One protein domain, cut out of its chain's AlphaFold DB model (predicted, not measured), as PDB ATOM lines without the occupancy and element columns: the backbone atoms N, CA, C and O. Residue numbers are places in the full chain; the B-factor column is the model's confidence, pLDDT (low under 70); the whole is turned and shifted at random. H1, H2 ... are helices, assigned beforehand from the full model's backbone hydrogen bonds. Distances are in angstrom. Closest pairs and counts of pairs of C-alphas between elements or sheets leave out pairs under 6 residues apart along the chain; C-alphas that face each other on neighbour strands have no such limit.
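This is residues 24 to 113 of the 114 residues of an uncharacterized protein of Aspergillus brasiliensis (strain CBS 101740 / IMI 381727 / IBT 21946) (UniProt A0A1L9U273). One very long helix, H3, makes the length of this model, with a helical hairpin of H1 and H2 at its first end and a short helix, H4, folded back at its other end. H1 of the hairpin packs on the first part of H3, and the stretch of H3 from 75 to 95 stands free between the two ends. The printed part has 90 residues with four named helices, in the order H1, H2, H3, H4, and no named strand; its class is all helix. It is extended, with a radius of gyration of the C-alphas of 22.5 A, a rod spanning 66 by 23 by 18 A.

Find C-alpha 24 at (229.102, 200.865, 156.803); from there H1 runs through residues 24 to 38, 21.1 A long. H2 follows as residues 43 to 57, 21.0 A long. Look next at C-alpha 61, at (238.141, 202.911, 167.362), where H3 begins; it runs through residues 61 to 102, 61.6 A long. H4, residues 104 to 112, ends at C-alpha 112 at (196.356, 246.401, 167.380).

Start at Ile 33 and Leu 50, whose C-alphas, 6.5 A apart, are the closest of H1 and H2. These two helices touch and form a hairpin, at a shallow tilt of 6 degrees, opposite ways. H1 also touches H3, which meets it with residues 62 to 71 alone; the closest C-alphas are those of Ala 30 and Thr 67, 4.7 A apart. Their lines stand at a steep tilt of 47 degrees, the same way. H2 and H3 are apart, though they follow each other in the chain. At the other end, H3 and H4 touch only at the corner by their link, with the C-alphas of Ala 100 and Ala 107 closest at 5.2 A, at a steep tilt of 55 degrees, opposite ways. H4 is apart from H1 and H2. In H1, H2, H3 and H4 every O i to N i+4 pair is within hydrogen-bond range.

The two C-alphas farthest apart, those of Gly 58 and Val 105, are 66.1 A from each other. The printed part has no cut, and its three links are tight. The mean pLDDT of the printed part is 90.1, and no printed residue is under 70.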
ATOM      1  N   PRO A  24     230.484 200.390 156.768       82.38
ATOM      2  CA  PRO A  24     229.102 200.865 156.803       82.38
ATOM      3  C   PRO A  24     228.372 200.601 158.126       82.38
ATOM      4  O   PRO A  24     227.543 201.407 158.544       82.38
ATOM      5  N   ARG A  25     228.711 199.511 158.829       83.94
ATOM      6  CA  ARG A  25     228.167 199.218 160.164       83.94
ATOM      7  C   ARG A  25     228.663 200.188 161.232       83.94
ATOM      8  O   ARG A  25     227.866 200.669 162.030       83.94
ATOM      9  N   SER A  26     229.955 200.507 161.224       84.88
ATOM     10  CA  SER A  26     230.550 201.486 162.142       84.88
ATOM     11  C   SER A  26     229.996 202.889 161.896       84.88
ATOM     12  O   SER A  26     229.698 203.605 162.849       84.88
ATOM     13  N   ALA A  27     229.788 203.262 160.628       88.00
ATOM     14  CA  ALA A  27     229.151 204.527 160.264       88.00
ATOM     15  C   ALA A  27     227.693 204.606 160.756       88.00
ATOM     16  O   ALA A  27     227.287 205.621 161.323       88.00
ATOM     17  N   ALA A  28     226.918 203.528 160.590       89.31
ATOM     18  CA  ALA A  28     225.540 203.458 161.070       89.31
ATOM     19  C   ALA A  28     225.455 203.545 162.605       89.31
ATOM     20  O   ALA A  28     224.696 204.360 163.127       89.31
ATOM     21  N   ALA A  29     226.279 202.776 163.324       90.75
ATOM     22  CA  ALA A  29     226.336 202.820 164.786       90.75
ATOM     23  C   ALA A  29     226.738 204.214 165.296       90.75
ATOM     24  O   ALA A  29     226.091 204.762 166.187       90.75
ATOM     25  N   ALA A  30     227.754 204.835 164.690       92.06
ATOM     26  CA  ALA A  30     228.173 206.188 165.037       92.06
ATOM     27  C   ALA A  30     227.066 207.226 164.799       92.06
ATOM     28  O   ALA A  30     226.840 208.078 165.657       92.06
ATOM     29  N   SER A  31     226.345 207.134 163.679       93.06
ATOM     30  CA  SER A  31     225.200 208.004 163.380       93.06
ATOM     31  C   SER A  31     224.077 207.855 164.414       93.06
ATOM     32  O   SER A  31     223.551 208.854 164.915       93.06
ATOM     33  N   ASN A  32     223.759 206.618 164.816       93.75
ATOM     34  CA  ASN A  32     222.783 206.345 165.875       93.75
ATOM     35  C   ASN A  32     223.217 206.959 167.211       93.75
ATOM     36  O   ASN A  32     222.408 207.590 167.891       93.75
ATOM     37  N   ILE A  33     224.493 206.805 167.576       94.19
ATOM     38  CA  ILE A  33     225.079 207.392 168.788       94.19
ATOM     39  C   ILE A  33     224.943 208.919 168.767       94.19
ATOM     40  O   ILE A  33     224.418 209.494 169.718       94.19
ATOM     41  N   VAL A  34     225.357 209.575 167.677       94.31
ATOM     42  CA  VAL A  34     225.254 211.037 167.517       94.31
ATOM     43  C   VAL A  34     223.800 211.491 167.636       94.31
ATOM     44  O   VAL A  34     223.496 212.410 168.390       94.31
ATOM     45  N   THR A  35     222.884 210.797 166.964       93.94
ATOM     46  CA  THR A  35     221.448 211.103 167.011       93.94
ATOM     47  C   THR A  35     220.896 211.004 168.433       93.94
ATOM     48  O   THR A  35     220.138 211.874 168.855       93.94
ATOM     49  N   LYS A  36     221.283 209.978 169.198       93.44
ATOM     50  CA  LYS A  36     220.870 209.824 170.602       93.44
ATOM     51  C   LYS A  36     221.423 210.948 171.478       93.44
ATOM     52  O   LYS A  36     220.687 211.462 172.310       93.44
ATOM     53  N   ILE A  37     222.678 211.357 171.274       92.62
ATOM     54  CA  ILE A  37     223.297 212.473 172.010       92.62
ATOM     55  C   ILE A  37     222.544 213.783 171.753       92.62
ATOM     56  O   ILE A  37     222.231 214.494 172.702       92.62
ATOM     57  N   LEU A  38     222.229 214.088 170.492       90.69
ATOM     58  CA  LEU A  38     221.588 215.352 170.115       90.69
ATOM     59  C   LEU A  38     220.119 215.449 170.546       90.69
ATOM     60  O   LEU A  38     219.627 216.552 170.760       90.69
ATOM     61  N   ASN A  39     219.427 214.315 170.673       90.81
ATOM     62  CA  ASN A  39     217.991 214.273 170.968       90.81
ATOM     63  C   ASN A  39     217.665 213.802 172.393       90.81
ATOM     64  O   ASN A  39     216.504 213.535 172.699       90.81
ATOM     65  N   ALA A  40     218.658 213.627 173.265       88.69
ATOM     66  CA  ALA A  40     218.393 213.144 174.611       88.69
ATOM     67  C   ALA A  40     217.747 214.218 175.494       88.69
ATOM     68  O   ALA A  40     218.357 215.238 175.800       88.69
ATOM     69  N   ASP A  41     216.554 213.914 176.005       86.06
ATOM     70  CA  ASP A  41     215.842 214.790 176.944       86.06
ATOM     71  C   ASP A  41     216.527 214.891 178.316       86.06
ATOM     72  O   ASP A  41     216.429 215.905 179.004       86.06
ATOM     73  N   THR A  42     217.196 213.816 178.757       88.88
ATOM     74  CA  THR A  42     217.849 213.753 180.070       88.88
ATOM     75  C   THR A  42     219.166 212.975 180.014       88.88
ATOM     76  O   THR A  42     219.303 212.041 179.219       88.88
ATOM     77  N   PRO A  43     220.118 213.253 180.924       85.31
ATOM     78  CA  PRO A  43     221.351 212.472 181.025       85.31
ATOM     79  C   PRO A  43     221.110 210.977 181.293       85.31
ATOM     80  O   PRO A  43     221.863 210.127 180.822       85.31
ATOM     81  N   TYR A  44     220.047 210.639 182.030       84.44
ATOM     82  CA  TYR A  44     219.713 209.253 182.356       84.44
ATOM     83  C   TYR A  44     219.204 208.475 181.133       84.44
ATOM     84  O   TYR A  44     219.663 207.360 180.875       84.44
ATOM     85  N   SER A  45     218.291 209.066 180.353       87.75
ATOM     86  CA  SER A  45     217.803 208.444 179.116       87.75
ATOM     87  C   SER A  45     218.927 208.286 178.094       87.75
ATOM     88  O   SER A  45     219.014 207.234 177.461       87.75
ATOM     89  N   LEU A  46     219.837 209.261 178.013       91.50
ATOM     90  CA  LEU A  46     221.035 209.164 177.185       91.50
ATOM     91  C   LEU A  46     221.917 207.982 177.588       91.50
ATOM     92  O   LEU A  46     222.291 207.176 176.740       91.50
ATOM     93  N   HIS A  47     222.234 207.857 178.879       90.56
ATOM     94  CA  HIS A  47     223.114 206.800 179.370       90.56
ATOM     95  C   HIS A  47     222.565 205.408 179.040       90.56
ATOM     96  O   HIS A  47     223.292 204.564 178.519       90.56
ATOM     97  N   LYS A  48     221.261 205.189 179.265       90.25
ATOM     98  CA  LYS A  48     220.589 203.940 178.896       90.25
ATOM     99  C   LYS A  48     220.695 203.664 177.392       90.25
ATOM    100  O   LYS A  48     221.137 202.588 177.002       90.25
ATOM    101  N   GLN A  49     220.317 204.634 176.560       89.62
ATOM    102  CA  GLN A  49     220.275 204.462 175.105       89.62
ATOM    103  C   GLN A  49     221.662 204.263 174.486       89.62
ATOM    104  O   GLN A  49     221.802 203.498 173.535       89.62
ATOM    105  N   LEU A  50     222.686 204.943 175.012       91.31
ATOM    106  CA  LEU A  50     224.072 204.733 174.600       91.31
ATOM    107  C   LEU A  50     224.557 203.350 175.012       91.31
ATOM    108  O   LEU A  50     225.161 202.657 174.201       91.31
ATOM    109  N   ASN A  51     224.269 202.927 176.243       90.62
ATOM    110  CA  ASN A  51     224.683 201.614 176.712       90.62
ATOM    111  C   ASN A  51     224.067 200.486 175.869       90.62
ATOM    112  O   ASN A  51     224.757 199.523 175.552       90.62
ATOM    113  N   GLU A  52     222.805 200.614 175.456       89.81
ATOM    114  CA  GLU A  52     222.146 199.666 174.543       89.81
ATOM    115  C   GLU A  52     222.831 199.617 173.163       89.81
ATOM    116  O   GLU A  52     223.121 198.535 172.645       89.81
ATOM    117  N   GLU A  53     223.154 200.780 172.589       88.31
ATOM    118  CA  GLU A  53     223.797 200.878 171.272       88.31
ATOM    119  C   GLU A  53     225.229 200.320 171.290       88.31
ATOM    120  O   GLU A  53     225.628 199.573 170.393       88.31
ATOM    121  N   VAL A  54     225.994 200.634 172.340       88.31
ATOM    122  CA  VAL A  54     227.373 200.163 172.526       88.31
ATOM    123  C   VAL A  54     227.414 198.677 172.871       88.31
ATOM    124  O   VAL A  54     228.281 197.967 172.373       88.31
ATOM    125  N   SER A  55     226.467 198.173 173.667       86.75
ATOM    126  CA  SER A  55     226.390 196.737 173.976       86.75
ATOM    127  C   SER A  55     226.079 195.895 172.737       86.75
ATOM    128  O   SER A  55     226.519 194.754 172.646       86.75
ATOM    129  N   THR A  56     225.338 196.456 171.775       85.56
ATOM    130  CA  THR A  56     224.948 195.763 170.537       85.56
ATOM    131  C   THR A  56     226.072 195.755 169.502       85.56
ATOM    132  O   THR A  56     226.333 194.726 168.881       85.56
ATOM    133  N   ASN A  57     226.741 196.895 169.303       81.94
ATOM    134  CA  ASN A  57     227.712 197.078 168.218       81.94
ATOM    135  C   ASN A  57     229.181 196.967 168.673       81.94
ATOM    136  O   ASN A  57     230.075 196.829 167.837       81.94
ATOM    137  N   GLY A  58     229.436 197.028 169.983       86.31
ATOM    138  CA  GLY A  58     230.765 197.203 170.565       86.31
ATOM    139  C   GLY A  58     231.261 198.652 170.484       86.31
ATOM    140  O   GLY A  58     230.806 199.443 169.660       86.31
ATOM    141  N   TRP A  59     232.228 199.008 171.336       90.25
ATOM    142  CA  TRP A  59     232.958 200.275 171.227       90.25
ATOM    143  C   TRP A  59     234.296 200.038 170.530       90.25
ATOM    144  O   TRP A  59     235.231 199.504 171.126       90.25
ATOM    145  N   THR A  60     234.380 200.396 169.250       89.75
ATOM    146  CA  THR A  60     235.601 200.253 168.445       89.75
ATOM    147  C   THR A  60     236.198 201.619 168.123       89.75
ATOM    148  O   THR A  60     235.489 202.626 168.111       89.75
ATOM    149  N   ASN A  61     237.492 201.664 167.787       87.69
ATOM    150  CA  ASN A  61     238.141 202.911 167.362       87.69
ATOM    151  C   ASN A  61     237.458 203.536 166.134       87.69
ATOM    152  O   ASN A  61     237.342 204.756 166.057       87.69
ATOM    153  N   ALA A  62     236.965 202.712 165.202       87.38
ATOM    154  CA  ALA A  62     236.246 203.188 164.023       87.38
ATOM    155  C   ALA A  62     234.925 203.878 164.397       87.38
ATOM    156  O   ALA A  62     234.617 204.944 163.868       87.38
ATOM    157  N   ILE A  63     234.171 203.305 165.343       88.56
ATOM    158  CA  ILE A  63     232.935 203.907 165.863       88.56
ATOM    159  C   ILE A  63     233.254 205.203 166.609       88.56
ATOM    160  O   ILE A  63     232.654 206.228 166.310       88.56
ATOM    161  N   ALA A  64     234.241 205.193 167.510       89.88
ATOM    162  CA  ALA A  64     234.635 206.375 168.275       89.88
ATOM    163  C   ALA A  64     235.032 207.549 167.363       89.88
ATOM    164  O   ALA A  64     234.587 208.682 167.556       89.88
ATOM    165  N   GLN A  65     235.827 207.269 166.331       89.88
ATOM    166  CA  GLN A  65     236.267 208.265 165.363       89.88
ATOM    167  C   GLN A  65     235.115 208.796 164.503       89.88
ATOM    168  O   GLN A  65     234.996 210.008 164.315       89.88
ATOM    169  N   ALA A  66     234.242 207.912 164.016       89.31
ATOM    170  CA  ALA A  66     233.067 208.310 163.250       89.31
ATOM    171  C   ALA A  66     232.073 209.120 164.104       89.31
ATOM    172  O   ALA A  66     231.490 210.083 163.608       89.31
ATOM    173  N   THR A  67     231.920 208.793 165.391       93.06
ATOM    174  CA  THR A  67     231.103 209.566 166.335       93.06
ATOM    175  C   THR A  67     231.681 210.959 166.552       93.06
ATOM    176  O   THR A  67     230.935 211.930 166.475       93.06
ATOM    177  N   LEU A  68     232.995 211.084 166.774       92.75
ATOM    178  CA  LEU A  68     233.640 212.389 166.947       92.75
ATOM    179  C   LEU A  68     233.446 213.279 165.713       92.75
ATOM    180  O   LEU A  68     233.022 214.423 165.845       92.75
ATOM    181  N   HIS A  69     233.690 212.735 164.521       91.19
ATOM    182  CA  HIS A  69     233.481 213.456 163.266       91.19
ATOM    183  C   HIS A  69     232.007 213.849 163.061       91.19
ATOM    184  O   HIS A  69     231.707 214.953 162.616       91.19
ATOM    185  N   GLY A  70     231.069 212.968 163.420       90.94
ATOM    186  CA  GLY A  70     229.639 213.273 163.365       90.94
ATOM    187  C   GLY A  70     229.224 214.399 164.319       90.94
ATOM    188  O   GLY A  70     228.415 215.242 163.939       90.94
ATOM    189  N   LEU A  71     229.798 214.448 165.526       94.81
ATOM    190  CA  LEU A  71     229.556 215.527 166.488       94.81
ATOM    191  C   LEU A  71     230.130 216.865 166.010       94.81
ATOM    192  O   LEU A  71     229.438 217.875 166.099       94.81
ATOM    193  N   ASP A  72     231.352 216.872 165.478       93.56
ATOM    194  CA  ASP A  72     231.988 218.084 164.940       93.56
ATOM    195  C   ASP A  72     231.158 218.686 163.793       93.56
ATOM    196  O   ASP A  72     230.805 219.867 163.810       93.56
ATOM    197  N   ASN A  73     230.703 217.837 162.865       92.62
ATOM    198  CA  ASN A  73     229.816 218.254 161.779       92.62
ATOM    199  C   ASN A  73     228.470 218.789 162.285       92.62
ATOM    200  O   ASN A  73     227.971 219.781 161.756       92.62
ATOM    201  N   ALA A  74     227.874 218.155 163.299       91.88
ATOM    202  CA  ALA A  74     226.608 218.612 163.869       91.88
ATOM    203  C   ALA A  74     226.742 219.991 164.536       91.88
ATOM    204  O   ALA A  74     225.855 220.832 164.388       91.88
ATOM    205  N   ILE A  75     227.862 220.246 165.223       90.69
ATOM    206  CA  ILE A  75     228.174 221.556 165.809       90.69
ATOM    207  C   ILE A  75     228.336 222.606 164.705       90.69
ATOM    208  O   ILE A  75     227.729 223.675 164.790       90.69
ATOM    209  N   GLY A  76     229.106 222.295 163.657       92.88
ATOM    210  CA  GLY A  76     229.304 223.192 162.517       92.88
ATOM    211  C   GLY A  76     227.992 223.559 161.820       92.88
ATOM    212  O   GLY A  76     227.692 224.741 161.650       92.88
ATOM    213  N   ALA A  77     227.166 222.558 161.503       91.56
ATOM    214  CA  ALA A  77     225.861 222.764 160.878       91.56
ATOM    215  C   ALA A  77     224.917 223.589 161.770       91.56
ATOM    216  O   ALA A  77     224.253 224.511 161.296       91.56
ATOM    217  N   GLY A  78     224.887 223.304 163.076       86.06
ATOM    218  CA  GLY A  78     224.091 224.068 164.034       86.06
ATOM    219  C   GLY A  78     224.505 225.541 164.113       86.06
ATOM    220  O   GLY A  78     223.643 226.419 164.163       86.06
ATOM    221  N   ALA A  79     225.810 225.829 164.076       90.94
ATOM    222  CA  ALA A  79     226.329 227.194 164.087       90.94
ATOM    223  C   ALA A  79     225.950 227.972 162.816       90.94
ATOM    224  O   ALA A  79     225.496 229.114 162.908       90.94
ATOM    225  N   GLU A  80     226.077 227.352 161.641       91.94
ATOM    226  CA  GLU A  80     225.683 227.959 160.365       91.94
ATOM    227  C   GLU A  80     224.182 228.281 160.334       91.94
ATOM    228  O   GLU A  80     223.780 229.396 159.994       91.94
ATOM    229  N   MET A  81     223.343 227.337 160.774       90.50
ATOM    230  CA  MET A  81     221.899 227.547 160.874       90.50
ATOM    231  C   MET A  81     221.542 228.678 161.847       90.50
ATOM    232  O   MET A  81     220.675 229.500 161.544       90.50
ATOM    233  N   ALA A  82     222.205 228.745 163.006       89.25
ATOM    234  CA  ALA A  82     221.982 229.802 163.989       89.25
ATOM    235  C   ALA A  82     222.348 231.187 163.433       89.25
ATOM    236  O   ALA A  82     221.620 232.160 163.662       89.25
ATOM    237  N   GLN A  83     223.437 231.272 162.666       91.81
ATOM    238  CA  GLN A  83     223.840 232.500 161.990       91.81
ATOM    239  C   GLN A  83     222.787 232.933 160.961       91.81
ATOM    240  O   GLN A  83     222.290 234.055 161.030       91.81
ATOM    241  N   ALA A  84     222.362 232.023 160.080       93.06
ATOM    242  CA  ALA A  84     221.351 232.313 159.066       93.06
ATOM    243  C   ALA A  84     220.012 232.771 159.676       93.06
ATOM    244  O   ALA A  84     219.394 233.725 159.197       93.06
ATOM    245  N   ALA A  85     219.573 232.132 160.765       91.06
ATOM    246  CA  ALA A  85     218.369 232.534 161.489       91.06
ATOM    247  C   ALA A  85     218.507 233.934 162.111       91.06
ATOM    248  O   ALA A  85     217.569 234.735 162.057       91.06
ATOM    249  N   SER A  86     219.679 234.245 162.669       92.19
ATOM    250  CA  SER A  86     219.972 235.558 163.253       92.19
ATOM    251  C   SER A  86     219.947 236.662 162.194       92.19
ATOM    252  O   SER A  86     219.337 237.712 162.411       92.19
ATOM    253  N   ASP A  87     220.532 236.404 161.026       95.44
ATOM    254  CA  ASP A  87     220.563 237.347 159.906       95.44
ATOM    255  C   ASP A  87     219.155 237.596 159.343       95.44
ATOM    256  O   ASP A  87     218.751 238.747 159.146       95.44
ATOM    257  N   ALA A  88     218.354 236.539 159.178       94.81
ATOM    258  CA  ALA A  88     216.962 236.653 158.748       94.81
ATOM    259  C   ALA A  88     216.105 237.447 159.751       94.81
ATOM    260  O   ALA A  88     215.275 238.277 159.355       94.81
ATOM    261  N   ALA A  89     216.316 237.244 161.054       92.56
ATOM    262  CA  ALA A  89     215.635 238.000 162.101       92.56
ATOM    263  C   ALA A  89     216.033 239.485 162.082       92.56
ATOM    264  O   ALA A  89     215.167 240.361 162.184       92.56
ATOM    265  N   ALA A  90     217.320 239.788 161.895       94.94
ATOM    266  CA  ALA A  90     217.812 241.157 161.774       94.94
ATOM    267  C   ALA A  90     217.227 241.864 160.539       94.94
ATOM    268  O   ALA A  90     216.748 242.997 160.646       94.94
ATOM    269  N   GLN A  91     217.189 241.182 159.392       95.00
ATOM    270  CA  GLN A  91     216.599 241.712 158.164       95.00
ATOM    271  C   GLN A  91     215.091 241.953 158.314       95.00
ATOM    272  O   GLN A  91     214.596 243.018 157.943       95.00
ATOM    273  N   SER A  92     214.368 241.009 158.921       91.12
ATOM    274  CA  SER A  92     212.931 241.141 159.187       91.12
ATOM    275  C   SER A  92     212.639 242.319 160.116       91.12
ATOM    276  O   SER A  92     211.735 243.112 159.856       91.12
ATOM    277  N   LYS A  93     213.451 242.499 161.166       92.88
ATOM    278  CA  LYS A  93     213.361 243.660 162.059       92.88
ATOM    279  C   LYS A  93     213.595 244.968 161.305       92.88
ATOM    280  O   LYS A  93     212.852 245.923 161.507       92.88
ATOM    281  N   HIS A  94     214.606 245.021 160.438       93.25
ATOM    282  CA  HIS A  94     214.882 246.210 159.635       93.25
ATOM    283  C   HIS A  94     213.701 246.550 158.717       93.25
ATOM    284  O   HIS A  94     213.265 247.700 158.681       93.25
ATOM    285  N   ALA A  95     213.142 245.551 158.030       91.75
ATOM    286  CA  ALA A  95     211.976 245.728 157.171       91.75
ATOM    287  C   ALA A  95     210.750 246.215 157.962       91.75
ATOM    288  O   ALA A  95     210.079 247.147 157.530       91.75
ATOM    289  N   ALA A  96     210.497 245.649 159.147       90.19
ATOM    290  CA  ALA A  96     209.402 246.073 160.017       90.19
ATOM    291  C   ALA A  96     209.563 247.527 160.499       90.19
ATOM    292  O   ALA A  96     208.592 248.281 160.510       90.19
ATOM    293  N   ILE A  97     210.784 247.944 160.851       92.62
ATOM    294  CA  ILE A  97     211.076 249.339 161.222       92.62
ATOM    295  C   ILE A  97     210.858 250.271 160.024       92.62
ATOM    296  O   ILE A  97     210.237 251.321 160.181       92.62
ATOM    297  N   GLY A  98     211.331 249.890 158.833       91.19
ATOM    298  CA  GLY A  98     211.110 250.651 157.601       91.19
ATOM    299  C   GLY A  98     209.623 250.814 157.292       91.19
ATOM    300  O   GLY A  98     209.151 251.931 157.100       91.19
ATOM    301  N   PHE A  99     208.863 249.720 157.370       91.38
ATOM    302  CA  PHE A  99     207.414 249.736 157.196       91.38
ATOM    303  C   PHE A  99     206.718 250.645 158.214       91.38
ATOM    304  O   PHE A  99     205.882 251.456 157.835       91.38
ATOM    305  N   ALA A 100     207.075 250.566 159.499       92.56
ATOM    306  CA  ALA A 100     206.489 251.426 160.524       92.56
ATOM    307  C   ALA A 100     206.820 252.910 160.311       92.56
ATOM    308  O   ALA A 100     205.979 253.771 160.575       92.56
ATOM    309  N   ARG A 101     208.024 253.215 159.813       93.56
ATOM    310  CA  ARG A 101     208.431 254.582 159.475       93.56
ATOM    311  C   ARG A 101     207.639 255.132 158.292       93.56
ATOM    312  O   ARG A 101     207.183 256.270 158.349       93.56
ATOM    313  N   ASP A 102     207.494 254.340 157.235       95.50
ATOM    314  CA  ASP A 102     206.877 254.782 155.984       95.50
ATOM    315  C   ASP A 102     205.331 254.709 156.050       95.50
ATOM    316  O   ASP A 102     204.632 255.484 155.394       95.50
ATOM    317  N   HIS A 103     204.783 253.831 156.899       94.00
ATOM    318  CA  HIS A 103     203.347 253.570 157.058       94.00
ATOM    319  C   HIS A 103     202.901 253.497 158.536       94.00
ATOM    320  O   HIS A 103     202.355 252.480 158.975       94.00
ATOM    321  N   PRO A 104     203.047 254.579 159.326       88.25
ATOM    322  CA  PRO A 104     202.832 254.544 160.778       88.25
ATOM    323  C   PRO A 104     201.393 254.198 161.192       88.25
ATOM    324  O   PRO A 104     201.184 253.482 162.172       88.25
ATOM    325  N   VAL A 105     200.385 254.648 160.435       92.25
ATOM    326  CA  VAL A 105     198.970 254.340 160.721       92.25
ATOM    327  C   VAL A 105     198.676 252.853 160.496       92.25
ATOM    328  O   VAL A 105     198.090 252.210 161.360       92.25
ATOM    329  N   TYR A 106     199.141 252.277 159.384       86.19
ATOM    330  CA  TYR A 106     198.949 250.852 159.089       86.19
ATOM    331  C   TYR A 106     199.738 249.952 160.036       86.19
ATOM    332  O   TYR A 106     199.211 248.947 160.501       86.19
ATOM    333  N   ALA A 107     200.967 250.334 160.382       88.94
ATOM    334  CA  ALA A 107     201.742 249.629 161.396       88.94
ATOM    335  C   ALA A 107     201.021 249.608 162.754       88.94
ATOM    336  O   ALA A 107     201.050 248.591 163.443       88.94
ATOM    337  N   THR A 108     200.315 250.688 163.107       84.56
ATOM    338  CA  THR A 108     199.492 250.753 164.324       84.56
ATOM    339  C   THR A 108     198.288 249.807 164.254       84.56
ATOM    340  O   THR A 108     198.021 249.111 165.226       84.56
ATOM    341  N   LEU A 109     197.590 249.722 163.116       90.56
ATOM    342  CA  LEU A 109     196.471 248.783 162.934       90.56
ATOM    343  C   LEU A 109     196.931 247.322 163.042       90.56
ATOM    344  O   LEU A 109     196.358 246.552 163.810       90.56
ATOM    345  N   ILE A 110     198.039 246.978 162.375       83.44
ATOM    346  CA  ILE A 110     198.659 245.649 162.469       83.44
ATOM    347  C   ILE A 110     199.045 245.331 163.920       83.44
ATOM    348  O   ILE A 110     198.799 244.223 164.389       83.44
ATOM    349  N   ALA A 111     199.611 246.297 164.652       86.31
ATOM    350  CA  ALA A 111     199.980 246.117 166.055       86.31
ATOM    351  C   ALA A 111     198.765 245.939 166.987       86.31
ATOM    352  O   ALA A 111     198.867 245.237 167.991       86.31
ATOM    353  N   LEU A 112     197.624 246.554 166.659       87.31
ATOM    354  CA  LEU A 112     196.356 246.401 167.380       87.31
ATOM    355  C   LEU A 112     195.584 245.129 166.979       87.31
ATOM    356  O   LEU A 112     194.651 244.750 167.685       87.31
ATOM    357  N   GLY A 113     195.976 244.470 165.885       71.38
ATOM    358  CA  GLY A 113     195.351 243.244 165.385       71.38
ATOM    359  C   GLY A 113     193.972 243.446 164.746       71.38
ATOM    360  O   GLY A 113     193.164 242.516 164.781       71.38
TER     361      GLY A 113